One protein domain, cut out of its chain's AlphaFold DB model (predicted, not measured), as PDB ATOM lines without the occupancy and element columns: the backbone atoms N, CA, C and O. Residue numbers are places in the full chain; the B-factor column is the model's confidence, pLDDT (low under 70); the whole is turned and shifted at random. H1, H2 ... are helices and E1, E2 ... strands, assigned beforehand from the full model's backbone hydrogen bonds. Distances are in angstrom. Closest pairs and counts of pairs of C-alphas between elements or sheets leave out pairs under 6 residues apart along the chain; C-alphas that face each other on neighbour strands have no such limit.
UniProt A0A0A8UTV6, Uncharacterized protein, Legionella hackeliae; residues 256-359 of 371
ATOM      1  N   ARG A 256     551.090 523.624 386.559       93.56
ATOM      2  CA  ARG A 256     550.851 522.181 386.694       93.56
ATOM      3  C   ARG A 256     551.446 521.629 387.993       93.56
ATOM      4  O   ARG A 256     550.762 520.906 388.714       93.56
ATOM      5  N   ALA A 257     552.693 521.975 388.306       93.94
ATOM      6  CA  ALA A 257     553.367 521.537 389.526       93.94
ATOM      7  C   ALA A 257     552.654 522.052 390.783       93.94
ATOM      8  O   ALA A 257     552.460 521.285 391.725       93.94
ATOM      9  N   LEU A 258     552.202 523.314 390.777       95.56
ATOM     10  CA  LEU A 258     551.407 523.874 391.864       95.56
ATOM     11  C   LEU A 258     550.128 523.054 392.068       95.56
ATOM     12  O   LEU A 258     549.888 522.594 393.177       95.56
ATOM     13  N   LYS A 259     549.342 522.826 391.009       94.62
ATOM     14  CA  LYS A 259     548.066 522.090 391.081       94.62
ATOM     15  C   LYS A 259     548.214 520.635 391.526       94.62
ATOM     16  O   LYS A 259     547.315 520.106 392.169       94.62
ATOM     17  N   ASN A 260     549.345 520.010 391.208       94.69
ATOM     18  CA  ASN A 260     549.659 518.644 391.621       94.69
ATOM     19  C   ASN A 260     550.238 518.557 393.045       94.69
ATOM     20  O   ASN A 260     550.493 517.456 393.533       94.69
ATOM     21  N   SER A 261     550.474 519.689 393.715       95.00
ATOM     22  CA  SER A 261     550.939 519.693 395.099       95.00
ATOM     23  C   SER A 261     549.855 519.152 396.037       95.00
ATOM     24  O   SER A 261     548.710 519.603 395.958       95.00
ATOM     25  N   PRO A 262     550.192 518.281 397.009       93.50
ATOM     26  CA  PRO A 262     549.226 517.826 398.010       93.50
ATOM     27  C   PRO A 262     548.692 518.975 398.884       93.50
ATOM     28  O   PRO A 262     547.617 518.852 399.471       93.50
ATOM     29  N   TYR A 263     549.406 520.105 398.925       94.81
ATOM     30  CA  TYR A 263     549.040 521.315 399.664       94.81
ATOM     31  C   TYR A 263     548.199 522.302 398.845       94.81
ATOM     32  O   TYR A 263     547.835 523.356 399.361       94.81
ATOM     33  N   TYR A 264     547.934 522.033 397.562       96.19
ATOM     34  CA  TYR A 264     547.207 522.975 396.714       96.19
ATOM     35  C   TYR A 264     545.698 522.904 396.917       96.19
ATOM     36  O   TYR A 264     545.108 521.824 396.884       96.19
ATOM     37  N   ARG A 265     545.069 524.069 397.081       94.94
ATOM     38  CA  ARG A 265     543.616 524.237 397.170       94.94
ATOM     39  C   ARG A 265     543.200 525.506 396.425       94.94
ATOM     40  O   ARG A 265     543.753 526.578 396.664       94.94
ATOM     41  N   ASP A 266     542.208 525.404 395.551       87.56
ATOM     42  CA  ASP A 266     541.620 526.542 394.827       87.56
ATOM     43  C   ASP A 266     540.117 526.718 395.047       87.56
ATOM     44  O   ASP A 266     539.539 527.711 394.605       87.56
ATOM     45  N   SER A 267     539.499 525.806 395.792       85.44
ATOM     46  CA  SER A 267     538.113 525.883 396.227       85.44
ATOM     47  C   SER A 267     538.016 525.487 397.695       85.44
ATOM     48  O   SER A 267     538.589 524.483 398.115       85.44
ATOM     49  N   PHE A 268     537.281 526.283 398.471       85.94
ATOM     50  CA  PHE A 268     537.130 526.103 399.919       85.94
ATOM     51  C   PHE A 268     535.680 525.813 400.326       85.94
ATOM     52  O   PHE A 268     535.413 525.575 401.497       85.94
ATOM     53  N   GLY A 269     534.743 525.796 399.371       80.31
ATOM     54  CA  GLY A 269     533.302 525.815 399.629       80.31
ATOM     55  C   GLY A 269     532.725 527.235 399.632       80.31
ATOM     56  O   GLY A 269     533.456 528.224 399.615       80.31
ATOM     57  N   ARG A 270     531.390 527.342 399.598       81.56
ATOM     58  CA  ARG A 270     530.693 528.636 399.602       81.56
ATOM     59  C   ARG A 270     530.936 529.342 400.943       81.56
ATOM     60  O   ARG A 270     530.846 528.701 401.985       81.56
ATOM     61  N   ASP A 271     531.265 530.632 400.886       83.81
ATOM     62  CA  ASP A 271     531.501 531.517 402.041       83.81
ATOM     63  C   ASP A 271     532.651 531.106 402.981       83.81
ATOM     64  O   ASP A 271     532.754 531.618 404.093       83.81
ATOM     65  N   LYS A 272     533.544 530.212 402.537       89.44
ATOM     66  CA  LYS A 272     534.711 529.775 403.311       89.44
ATOM     67  C   LYS A 272     535.987 530.457 402.843       89.44
ATOM     68  O   LYS A 272     536.248 530.582 401.645       89.44
ATOM     69  N   THR A 273     536.804 530.863 403.807       91.94
ATOM     70  CA  THR A 273     538.133 531.422 403.559       91.94
ATOM     71  C   THR A 273     539.208 530.324 403.556       91.94
ATOM     72  O   THR A 273     538.991 529.239 404.107       91.94
ATOM     73  N   PRO A 274     540.392 530.573 402.966       92.69
ATOM     74  CA  PRO A 274     541.545 529.685 403.116       92.69
ATOM     75  C   PRO A 274     541.883 529.370 404.584       92.69
ATOM     76  O   PRO A 274     542.305 528.264 404.911       92.69
ATOM     77  N   GLU A 275     541.680 530.332 405.482       94.75
ATOM     78  CA  GLU A 275     541.902 530.192 406.917       94.75
ATOM     79  C   GLU A 275     540.897 529.237 407.571       94.75
ATOM     80  O   GLU A 275     541.276 528.442 408.435       94.75
ATOM     81  N   ASP A 276     539.631 529.283 407.147       93.94
ATOM     82  CA  ASP A 276     538.605 528.345 407.613       93.94
ATOM     83  C   ASP A 276     538.937 526.918 407.180       93.94
ATOM     84  O   ASP A 276     538.845 525.999 407.992       93.94
ATOM     85  N   TYR A 277     539.427 526.739 405.948       93.69
ATOM     86  CA  TYR A 277     539.866 525.432 405.458       93.69
ATOM     87  C   TYR A 277     540.966 524.828 406.340       93.69
ATOM     88  O   TYR A 277     540.832 523.687 406.789       93.69
ATOM     89  N   LEU A 278     542.015 525.603 406.641       93.00
ATOM     90  CA  LEU A 278     543.103 525.161 407.523       93.00
ATOM     91  C   LEU A 278     542.592 524.804 408.926       93.00
ATOM     92  O   LEU A 278     543.050 523.833 409.524       93.00
ATOM     93  N   ARG A 279     541.637 525.577 409.461       91.69
ATOM     94  CA  ARG A 279     541.042 525.323 410.782       91.69
ATOM     95  C   ARG A 279     540.254 524.016 410.815       91.69
ATOM     96  O   ARG A 279     540.371 523.274 411.783       91.69
ATOM     97  N   GLU A 280     539.468 523.748 409.779       92.31
ATOM     98  CA  GLU A 280     538.613 522.560 409.685       92.31
ATOM     99  C   GLU A 280     539.409 521.274 409.435       92.31
ATOM    100  O   GLU A 280     539.065 520.230 409.981       92.31
ATOM    101  N   HIS A 281     540.475 521.348 408.634       88.62
ATOM    102  CA  HIS A 281     541.236 520.171 408.194       88.62
ATOM    103  C   HIS A 281     542.511 519.927 409.013       88.62
ATOM    104  O   HIS A 281     543.210 518.944 408.783       88.62
ATOM    105  N   GLY A 282     542.832 520.808 409.967       86.06
ATOM    106  CA  GLY A 282     544.025 520.683 410.808       86.06
ATOM    107  C   GLY A 282     545.349 520.834 410.048       86.06
ATOM    108  O   GLY A 282     546.400 520.471 410.574       86.06
ATOM    109  N   GLU A 283     545.317 521.361 408.822       88.00
ATOM    110  CA  GLU A 283     546.510 521.627 408.020       88.00
ATOM    111  C   GLU A 283     547.237 522.887 408.532       88.00
ATOM    112  O   GLU A 283     546.620 523.854 408.988       88.00
ATOM    113  N   THR A 284     548.571 522.900 408.460       88.69
ATOM    114  CA  THR A 284     549.376 524.039 408.939       88.69
ATOM    115  C   THR A 284     549.593 525.116 407.877       88.69
ATOM    116  O   THR A 284     549.805 526.282 408.218       88.69
ATOM    117  N   PHE A 285     549.514 524.755 406.597       96.00
ATOM    118  CA  PHE A 285     549.561 525.681 405.472       96.00
ATOM    119  C   PHE A 285     548.932 525.064 404.220       96.00
ATOM    120  O   PHE A 285     548.832 523.847 404.100       96.00
ATOM    121  N   LEU A 286     548.571 525.924 403.270       95.94
ATOM    122  CA  LEU A 286     548.123 525.550 401.934       95.94
ATOM    123  C   LEU A 286     548.700 526.494 400.880       95.94
ATOM    124  O   LEU A 286     549.045 527.648 401.158       95.94
ATOM    125  N   LEU A 287     548.765 525.999 399.652       96.62
ATOM    126  CA  LEU A 287     549.140 526.739 398.457       96.62
ATOM    127  C   LEU A 287     547.889 527.015 397.622       96.62
ATOM    128  O   LEU A 287     547.007 526.169 397.514       96.62
ATOM    129  N   ARG A 288     547.815 528.179 396.983       94.69
ATOM    130  CA  ARG A 288     546.694 528.526 396.102       94.69
ATOM    131  C   ARG A 288     547.124 529.462 394.992       94.69
ATOM    132  O   ARG A 288     548.070 530.236 395.154       94.69
ATOM    133  N   LYS A 289     546.392 529.456 393.882       93.25
ATOM    134  CA  LYS A 289     546.563 530.487 392.858       93.25
ATOM    135  C   LYS A 289     546.203 531.853 393.450       93.25
ATOM    136  O   LYS A 289     545.266 531.973 394.242       93.25
ATOM    137  N   SER A 290     546.980 532.883 393.121       91.06
ATOM    138  CA  SER A 290     546.683 534.228 393.612       91.06
ATOM    139  C   SER A 290     545.617 534.887 392.741       91.06
ATOM    140  O   SER A 290     545.692 534.820 391.518       91.06
ATOM    141  N   ASN A 291     544.666 535.582 393.367       83.62
ATOM    142  CA  ASN A 291     543.634 536.349 392.654       83.62
ATOM    143  C   ASN A 291     544.155 537.696 392.133       83.62
ATOM    144  O   ASN A 291     543.472 538.376 391.375       83.62
ATOM    145  N   THR A 292     545.352 538.102 392.554       82.12
ATOM    146  CA  THR A 292     545.991 539.340 392.113       82.12
ATOM    147  C   THR A 292     547.194 538.973 391.252       82.12
ATOM    148  O   THR A 292     548.234 538.614 391.810       82.12
ATOM    149  N   PRO A 293     547.072 539.007 389.916       80.38
ATOM    150  CA  PRO A 293     548.182 538.678 389.035       80.38
ATOM    151  C   PRO A 293     549.293 539.728 389.143       80.38
ATOM    152  O   PRO A 293     549.022 540.915 389.316       80.38
ATOM    153  N   TYR A 294     550.542 539.288 388.992       77.19
ATOM    154  CA  TYR A 294     551.692 540.165 388.790       77.19
ATOM    155  C   TYR A 294     552.119 540.089 387.312       77.19
ATOM    156  O   TYR A 294     552.539 539.015 386.863       77.19
ATOM    157  N   PRO A 295     551.981 541.171 386.515       73.44
ATOM    158  CA  PRO A 295     552.298 541.145 385.088       73.44
ATOM    159  C   PRO A 295     553.728 540.666 384.852       73.44
ATOM    160  O   PRO A 295     554.667 541.224 385.411       73.44
ATOM    161  N   GLY A 296     553.901 539.625 384.038       70.94
ATOM    162  CA  GLY A 296     555.222 539.033 383.825       70.94
ATOM    163  C   GLY A 296     555.415 537.642 384.411       70.94
ATOM    164  O   GLY A 296     556.247 536.901 383.892       70.94
ATOM    165  N   TYR A 297     554.631 537.285 385.430       86.25
ATOM    166  CA  TYR A 297     554.970 536.206 386.353       86.25
ATOM    167  C   TYR A 297     553.811 535.231 386.567       86.25
ATOM    168  O   TYR A 297     552.635 535.592 386.469       86.25
ATOM    169  N   PHE A 298     554.139 534.004 386.966       91.88
ATOM    170  CA  PHE A 298     553.178 533.124 387.619       91.88
ATOM    171  C   PHE A 298     553.026 533.542 389.082       91.88
ATOM    172  O   PHE A 298     554.018 533.638 389.798       91.88
ATOM    173  N   THR A 299     551.798 533.814 389.535       94.06
ATOM    174  CA  THR A 299     551.539 534.336 390.888       94.06
ATOM    175  C   THR A 299     550.737 533.343 391.721       94.06
ATOM    176  O   THR A 299     549.630 532.947 391.345       94.06
ATOM    177  N   PHE A 300     551.254 532.995 392.897       96.19
ATOM    178  CA  PHE A 300     550.580 532.124 393.856       96.19
ATOM    179  C   PHE A 300     550.656 532.705 395.271       96.19
ATOM    180  O   PHE A 300     551.432 533.618 395.558       96.19
ATOM    181  N   SER A 301     549.799 532.207 396.154       96.00
ATOM    182  CA  SER A 301     549.760 532.599 397.557       96.00
ATOM    183  C   SER A 301     549.926 531.377 398.450       96.00
ATOM    184  O   SER A 301     549.434 530.294 398.135       96.00
ATOM    185  N   VAL A 302     550.565 531.582 399.597       96.12
ATOM    186  CA  VAL A 302     550.598 530.627 400.703       96.12
ATOM    187  C   VAL A 302     549.767 531.189 401.841       96.12
ATOM    188  O   VAL A 302     549.973 532.334 402.246       96.12
ATOM    189  N   THR A 303     548.825 530.391 402.336       95.75
ATOM    190  CA  THR A 303     548.105 530.678 403.585       95.75
ATOM    191  C   THR A 303     548.643 529.728 404.640       95.75
ATOM    192  O   THR A 303     548.723 528.535 404.371       95.75
ATOM    193  N   TYR A 304     549.046 530.223 405.805       95.19
ATOM    194  CA  TYR A 304     549.645 529.387 406.847       95.19
ATOM    195  C   TYR A 304     549.271 529.864 408.245       95.19
ATOM    196  O   TYR A 304     548.969 531.041 408.453       95.19
ATOM    197  N   LYS A 305     549.311 528.939 409.203       93.19
ATOM    198  CA  LYS A 305     549.129 529.220 410.623       93.19
ATOM    199  C   LYS A 305     550.491 529.467 411.273       93.19
ATOM    200  O   LYS A 305     551.338 528.581 411.291       93.19
ATOM    201  N   GLY A 306     550.717 530.673 411.778       87.75
ATOM    202  CA  GLY A 306     551.948 531.023 412.482       87.75
ATOM    203  C   GLY A 306     552.022 530.416 413.883       87.75
ATOM    204  O   GLY A 306     551.032 529.922 414.429       87.75
ATOM    205  N   SER A 307     553.206 530.504 414.494       84.69
ATOM    206  CA  SER A 307     553.452 530.035 415.864       84.69
ATOM    207  C   SER A 307     552.622 530.778 416.921       84.69
ATOM    208  O   SER A 307     552.370 530.244 418.000       84.69
ATOM    209  N   ASP A 308     552.129 531.978 416.603       86.31
ATOM    210  CA  ASP A 308     551.225 532.776 417.438       86.31
ATOM    211  C   ASP A 308     549.741 532.374 417.297       86.31
ATOM    212  O   ASP A 308     548.855 533.068 417.798       86.31
ATOM    213  N   ASN A 309     549.466 531.253 416.620       85.12
ATOM    214  CA  ASN A 309     548.137 530.754 416.270       85.12
ATOM    215  C   ASN A 309     547.308 531.674 415.357       85.12
ATOM    216  O   ASN A 309     546.117 531.409 415.170       85.12
ATOM    217  N   LYS A 310     547.901 532.708 414.750       91.00
ATOM    218  CA  LYS A 310     547.229 533.530 413.737       91.00
ATOM    219  C   LYS A 310     547.486 532.999 412.337       91.00
ATOM    220  O   LYS A 310     548.442 532.270 412.087       91.00
ATOM    221  N   TYR A 311     546.610 533.380 411.417       92.00
ATOM    222  CA  TYR A 311     546.740 533.029 410.014       92.00
ATOM    223  C   TYR A 311     547.350 534.179 409.228       92.00
ATOM    224  O   TYR A 311     547.017 535.348 409.430       92.00
ATOM    225  N   TYR A 312     548.235 533.823 408.310       93.00
ATOM    226  CA  TYR A 312     548.969 534.757 407.481       93.00
ATOM    227  C   TYR A 312     548.868 534.356 406.019       93.00
ATOM    228  O   TYR A 312     548.810 533.176 405.677       93.00
ATOM    229  N   ASN A 313     548.917 535.366 405.155       92.81
ATOM    230  CA  ASN A 313     548.980 535.200 403.715       92.81
ATOM    231  C   ASN A 313     550.287 535.798 403.197       92.81
ATOM    232  O   ASN A 313     550.635 536.932 403.524       92.81
ATOM    233  N   THR A 314     551.000 535.057 402.357       93.81
ATOM    234  CA  THR A 314     552.190 535.550 401.654       93.81
ATOM    235  C   THR A 314     552.027 535.291 400.168       93.81
ATOM    236  O   THR A 314     551.582 534.217 399.767       93.81
ATOM    237  N   ARG A 315     552.357 536.288 399.345       94.88
ATOM    238  CA  ARG A 315     552.321 536.174 397.888       94.88
ATOM    239  C   ARG A 315     553.724 535.911 397.361       94.88
ATOM    240  O   ARG A 315     554.687 536.531 397.810       94.88
ATOM    241  N   TYR A 316     553.795 535.026 396.380       96.19
ATOM    242  CA  TYR A 316     555.002 534.695 395.648       96.19
ATOM    243  C   TYR A 316     554.766 534.851 394.152       96.19
ATOM    244  O   TYR A 316     553.645 534.687 393.657       96.19
ATOM    245  N   VAL A 317     555.843 535.153 393.439       93.88
ATOM    246  CA  VAL A 317     555.873 535.197 391.981       93.88
ATOM    247  C   VAL A 317     557.040 534.373 391.453       93.88
ATOM    248  O   VAL A 317     558.083 534.286 392.103       93.88
ATOM    249  N   ILE A 318     556.853 533.765 390.283       91.62
ATOM    250  CA  ILE A 318     557.885 533.023 389.551       91.62
ATOM    251  C   ILE A 318     558.008 533.621 388.153       91.62
ATOM    252  O   ILE A 318     556.993 533.806 387.471       91.62
ATOM    253  N   ASP A 319     559.226 533.979 387.755       83.12
ATOM    254  CA  ASP A 319     559.502 534.557 386.437       83.12
ATOM    255  C   ASP A 319     559.644 533.482 385.341       83.12
ATOM    256  O   ASP A 319     559.663 532.279 385.607       83.12
ATOM    257  N   GLY A 320     559.756 533.911 384.079       76.31
ATOM    258  CA  GLY A 320     559.945 533.015 382.929       76.31
ATOM    259  C   GLY A 320     561.281 532.258 382.906       76.31
ATOM    260  O   GLY A 320     561.499 531.459 382.001       76.31
ATOM    261  N   LYS A 321     562.163 532.497 383.884       78.44
ATOM    262  CA  LYS A 321     563.444 531.807 384.077       78.44
ATOM    263  C   LYS A 321     563.408 530.844 385.272       78.44
ATOM    264  O   LYS A 321     564.379 530.128 385.498       78.44
ATOM    265  N   GLY A 322     562.303 530.802 386.020       84.38
ATOM    266  CA  GLY A 322     562.117 529.929 387.177       84.38
ATOM    267  C   GLY A 322     562.612 530.521 388.497       84.38
ATOM    268  O   GLY A 322     562.602 529.820 389.509       84.38
ATOM    269  N   ASN A 323     563.013 531.794 388.523       87.81
ATOM    270  CA  ASN A 323     563.410 532.461 389.759       87.81
ATOM    271  C   ASN A 323     562.176 532.767 390.610       87.81
ATOM    272  O   ASN A 323     561.157 533.238 390.100       87.81
ATOM    273  N   VAL A 324     562.283 532.534 391.919       92.31
ATOM    274  CA  VAL A 324     561.192 532.746 392.878       92.31
ATOM    275  C   VAL A 324     561.420 534.035 393.651       92.31
ATOM    276  O   VAL A 324     562.510 534.285 394.167       92.31
ATOM    277  N   PHE A 325     560.358 534.815 393.813       92.56
ATOM    278  CA  PHE A 325     560.367 536.030 394.617       92.56
ATOM    279  C   PHE A 325     559.185 536.030 395.585       92.56
ATOM    280  O   PHE A 325     558.079 535.613 395.239       92.56
ATOM    281  N   GLY A 326     559.410 536.520 396.802       93.19
ATOM    282  CA  GLY A 326     558.328 536.965 397.675       93.19
ATOM    283  C   GLY A 326     557.881 538.370 397.276       93.19
ATOM    284  O   GLY A 326     558.695 539.157 396.802       93.19
ATOM    285  N   VAL A 327     556.606 538.691 397.479       90.62
ATOM    286  CA  VAL A 327     556.063 540.033 397.219       90.62
ATOM    287  C   VAL A 327     555.789 540.729 398.547       90.62
ATOM    288  O   VAL A 327     555.020 540.209 399.362       90.62
ATOM    289  N   ASP A 328     556.387 541.901 398.764       85.62
ATOM    290  CA  ASP A 328     556.044 542.735 399.916       85.62
ATOM    291  C   ASP A 328     554.600 543.244 399.785       85.62
ATOM    292  O   ASP A 328     554.205 543.818 398.769       85.62
ATOM    293  N   ALA A 329     553.784 543.019 400.815       81.31
ATOM    294  CA  ALA A 329     552.359 543.330 400.759       81.31
ATOM    295  C   ALA A 329     552.054 544.840 400.726       81.31
ATOM    296  O   ALA A 329     550.949 545.215 400.339       81.31
ATOM    297  N   LYS A 330     552.996 545.695 401.151       81.88
ATOM    298  CA  LYS A 330     552.832 547.153 401.216       81.88
ATOM    299  C   LYS A 330     553.465 547.848 400.018       81.88
ATOM    300  O   LYS A 330     552.837 548.732 399.447       81.88
ATOM    301  N   THR A 331     554.695 547.477 399.666       80.00
ATOM    302  CA  THR A 331     555.472 548.153 398.613       80.00
ATOM    303  C   THR A 331     555.330 547.492 397.248       80.00
ATOM    304  O   THR A 331     555.642 548.124 396.244       80.00
ATOM    305  N   LEU A 332     554.838 546.246 397.193       80.62
ATOM    306  CA  LEU A 332     554.797 545.405 395.987       80.62
ATOM    307  C   LEU A 332     556.184 545.092 395.397       80.62
ATOM    308  O   LEU A 332     556.278 544.589 394.272       80.62
ATOM    309  N   GLU A 333     557.248 545.358 396.156       81.06
ATOM    310  CA  GLU A 333     558.618 545.029 395.775       81.06
ATOM    311  C   GLU A 333     558.836 543.512 395.770       81.06
ATOM    312  O   GLU A 333     558.260 542.765 396.572       81.06
ATOM    313  N   LEU A 334     559.690 543.060 394.847       79.75
ATOM    314  CA  LEU A 334     560.068 541.660 394.698       79.75
ATOM    315  C   LEU A 334     561.319 541.364 395.524       79.75
ATOM    316  O   LEU A 334     562.363 541.985 395.341       79.75
ATOM    317  N   ILE A 335     561.218 540.378 396.410       87.38
ATOM    318  CA  ILE A 335     562.298 539.941 397.295       87.38
ATOM    319  C   ILE A 335     562.781 538.569 396.807       87.38
ATOM    320  O   ILE A 335     562.043 537.592 396.982       87.38
ATOM    321  N   PRO A 336     563.985 538.459 396.214       86.25
ATOM    322  CA  PRO A 336     564.515 537.186 395.726       86.25
ATOM    323  C   PRO A 336     564.532 536.104 396.810       86.25
ATOM    324  O   PRO A 336     564.859 536.369 397.971       86.25
ATOM    325  N   LYS A 337     564.188 534.871 396.429       88.56
ATOM    326  CA  LYS A 337     564.265 533.689 397.290       88.56
ATOM    327  C   LYS A 337     565.289 532.713 396.727       88.56
ATOM    328  O   LYS A 337     565.144 532.231 395.609       88.56
ATOM    329  N   SER A 338     566.318 532.424 397.516       84.38
ATOM    330  CA  SER A 338     567.306 531.398 397.191       84.38
ATOM    331  C   SER A 338     566.673 530.012 397.289       84.38
ATOM    332  O   SER A 338     566.081 529.688 398.319       84.38
ATOM    333  N   ILE A 339     566.834 529.204 396.245       84.06
ATOM    334  CA  ILE A 339     566.499 527.777 396.248       84.06
ATOM    335  C   ILE A 339     567.806 527.002 396.435       84.06
ATOM    336  O   ILE A 339     568.797 527.301 395.770       84.06
ATOM    337  N   GLU A 340     567.822 526.040 397.360       80.69
ATOM    338  CA  GLU A 340     568.993 525.191 397.602       80.69
ATOM    339  C   GLU A 340     569.319 524.340 396.364       80.69
ATOM    340  O   GLU A 340     568.438 523.929 395.605       80.69
ATOM    341  N   GLN A 341     570.606 524.063 396.142       74.88
ATOM    342  CA  GLN A 341     571.044 523.279 394.991       74.88
ATOM    343  C   GLN A 341     570.429 521.870 395.030       74.88
ATOM    344  O   GLN A 341     570.606 521.134 395.996       74.88
ATOM    345  N   GLY A 342     569.727 521.489 393.959       75.31
ATOM    346  CA  GLY A 342     569.036 520.198 393.857       75.31
ATOM    347  C   GLY A 342     567.589 520.204 394.364       75.31
ATOM    348  O   GLY A 342     566.877 519.226 394.140       75.31
ATOM    349  N   GLU A 343     567.119 521.295 394.977       83.31
ATOM    350  CA  GLU A 343     565.700 521.493 395.278       83.31
ATOM    351  C   GLU A 343     564.988 522.199 394.116       83.31
ATOM    352  O   GLU A 343     565.567 523.013 393.396       83.31
ATOM    353  N   ASN A 344     563.697 521.910 393.934       89.12
ATOM    354  CA  ASN A 344     562.832 522.732 393.091       89.12
ATOM    355  C   ASN A 344     562.090 523.777 393.942       89.12
ATOM    356  O   ASN A 344     561.997 523.661 395.170       89.12
ATOM    357  N   TRP A 345     561.531 524.794 393.282       92.56
ATOM    358  CA  TRP A 345     560.829 525.890 393.954       92.56
ATOM    359  C   TRP A 345     559.717 525.403 394.894       92.56
ATOM    360  O   TRP A 345     559.561 525.939 395.991       92.56
ATOM    361  N   LEU A 346     558.963 524.376 394.489       93.62
ATOM    362  CA  LEU A 346     557.823 523.867 395.242       93.62
ATOM    363  C   LEU A 346     558.298 523.153 396.508       93.62
ATOM    364  O   LEU A 346     557.803 523.454 397.590       93.62
ATOM    365  N   SER A 347     559.302 522.278 396.393       91.31
ATOM    366  CA  SER A 347     559.915 521.609 397.544       91.31
ATOM    367  C   SER A 347     560.511 522.604 398.536       91.31
ATOM    368  O   SER A 347     560.289 522.460 399.734       91.31
ATOM    369  N   SER A 348     561.182 523.650 398.046       91.19
ATOM    370  CA  SER A 348     561.808 524.666 398.895       91.19
ATOM    371  C   SER A 348     560.762 525.475 399.675       91.19
ATOM    372  O   SER A 348     560.858 525.627 400.895       91.19
ATOM    373  N   ILE A 349     559.693 525.920 399.002       92.38
ATOM    374  CA  ILE A 349     558.573 526.626 399.642       92.38
ATOM    375  C   ILE A 349     557.855 525.721 400.649       92.38
ATOM    376  O   ILE A 349     557.601 526.140 401.778       92.38
ATOM    377  N   THR A 350     557.561 524.474 400.284       92.06
ATOM    378  CA  THR A 350     556.938 523.496 401.183       92.06
ATOM    379  C   THR A 350     557.793 523.249 402.427       92.06
ATOM    380  O   THR A 350     557.275 523.359 403.536       92.06
ATOM    381  N   LYS A 351     559.097 522.994 402.268       90.44
ATOM    382  CA  LYS A 351     560.047 522.784 403.373       90.44
ATOM    383  C   LYS A 351     560.106 524.002 404.293       90.44
ATOM    384  O   LYS A 351     560.040 523.857 405.512       90.44
ATOM    385  N   TYR A 352     560.154 525.210 403.726       90.69
ATOM    386  CA  TYR A 352     560.115 526.452 404.498       90.69
ATOM    387  C   TYR A 352     558.851 526.543 405.365       90.69
ATOM    388  O   TYR A 352     558.947 526.766 406.572       90.69
ATOM    389  N   TYR A 353     557.668 526.317 404.786       91.94
ATOM    390  CA  TYR A 353     556.409 526.431 405.525       91.94
ATOM    391  C   TYR A 353     556.169 525.290 406.516       91.94
ATOM    392  O   TYR A 353     555.611 525.522 407.588       91.94
ATOM    393  N   GLN A 354     556.659 524.086 406.234       87.62
ATOM    394  CA  GLN A 354     556.702 523.007 407.218       87.62
ATOM    395  C   GLN A 354     557.573 523.409 408.413       87.62
ATOM    396  O   GLN A 354     557.130 523.296 409.552       87.62
ATOM    397  N   ASN A 355     558.756 523.978 408.178       85.88
ATOM    398  CA  ASN A 355     559.662 524.357 409.259       85.88
ATOM    399  C   ASN A 355     559.089 525.471 410.143       85.88
ATOM    400  O   ASN A 355     559.072 525.319 411.361       85.88
ATOM    401  N   ILE A 356     558.568 526.564 409.571       82.38
ATOM    402  CA  ILE A 356     558.057 527.688 410.385       82.38
ATOM    403  C   ILE A 356     556.751 527.363 411.123       82.38
ATOM    404  O   ILE A 356     556.412 528.035 412.090       82.38
ATOM    405  N   THR A 357     555.992 526.369 410.651       77.12
ATOM    406  CA  THR A 357     554.754 525.934 411.320       77.12
ATOM    407  C   THR A 357     555.027 524.952 412.461       77.12
ATOM    408  O   THR A 357     554.202 524.835 413.365       77.12
ATOM    409  N   HIS A 358     556.186 524.282 412.453       68.75
ATOM    410  CA  HIS A 358     556.612 523.339 413.495       68.75
ATOM    411  C   HIS A 358     557.651 523.925 414.465       68.75
ATOM    412  O   HIS A 358     557.816 523.405 415.570       68.75
ATOM    413  N   SER A 359     558.352 525.002 414.096       56.72
ATOM    414  CA  SER A 359     559.268 525.699 415.000       56.72
ATOM    415  C   SER A 359     558.506 526.675 415.909       56.72
ATOM    416  O   SER A 359     557.533 527.318 415.517       56.72
TER     417      SER A 359
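What this domain is: This is residues 256 to 359 of the 371 residues of an uncharacterized protein of Legionella hackeliae (UniProt A0A0A8UTV6). A strongly twisted sheet of five antiparallel strands, E1 to E5, forms the middle layer, with the long helix H3 along one face and the short helix H2 on the other, near the end of E2 and the start of E3. The one-turn helix H1 only grazes the sheet, and a long stretch without named elements, residues 260 to 273, joins it to H2. The printed part has 104 residues, with the order H1 H2 E1 E2 E3 E4 E5 H3 along the chain, and its class is mixed, helices and strands. The strands form a meander, each the antiparallel neighbour of the one before, in the order E1 - E2 - E3 - E4 - E5. The whole is compact, with a radius of gyration of the C-alphas of 13.6 A and spans of 37 by 29 by 29 A.

How they stand to each other: E2, residues 298 to 305, and E3, residues 311 to 318, form a hairpin at 158 degrees, with N 302 and O 314 2.8 A apart. E1, residues 285 to 289, is an edge strand antiparallel to E2 at 156 degrees, with N 286 and O 303 at 2.8 A. E4, residues 324 to 327, is antiparallel to E3 at 133 degrees, with N 317 and O 325 at 2.9 A. E5, residues 334 to 337, is the other edge strand, antiparallel to E4 at 138 degrees, with N 326 and O 335 at 2.8 A. H3, residues 345 to 358, is on the sheet at a height of 7.3 A, only just over E3, onto which 3 of its C-alphas fall, and runs along the strands at 17 degrees to E3 on the local plane. The closest C-alphas of H3 and E2 are those of Thr 357 and Lys 305, 6.6 A apart. H2, residues 274 to 281, is on the opposite face at a height of 8.3 A, over E2 and slantwise to the strands, at 51 degrees to E2 on the local plane. Its closest C-alpha pair with E2 is Pro 274 and Thr 303, 6.7 A. H1, residues 256 to 259, only grazes the sheet with its residues 258 to 259. H1 and H3 are close but not clearly touching, with the C-alphas of Leu 258 and Leu 346 closest at 7.3 A. Every O i to N i+4 pair is within hydrogen-bond range in H2 and H3; H1 is too short for such a pair.

Where its parts are: E2 is 23.7 A long, E3 23.3 A, E1 13.8 A, H3 20.2 A and H2 10.8 A. H1 begins at C-alpha 256, (550.851, 522.181, 386.694), and H3 ends at C-alpha 358, (556.612, 523.339, 413.495).

The domain as a whole: The C-alphas farthest apart are those of Asp 271 and Gln 341, 41.0 A. The printed part has no cut, and its one long link is H1 to H2. Mean pLDDT of the printed part is 88.1; residues 358 to 359 are under 70.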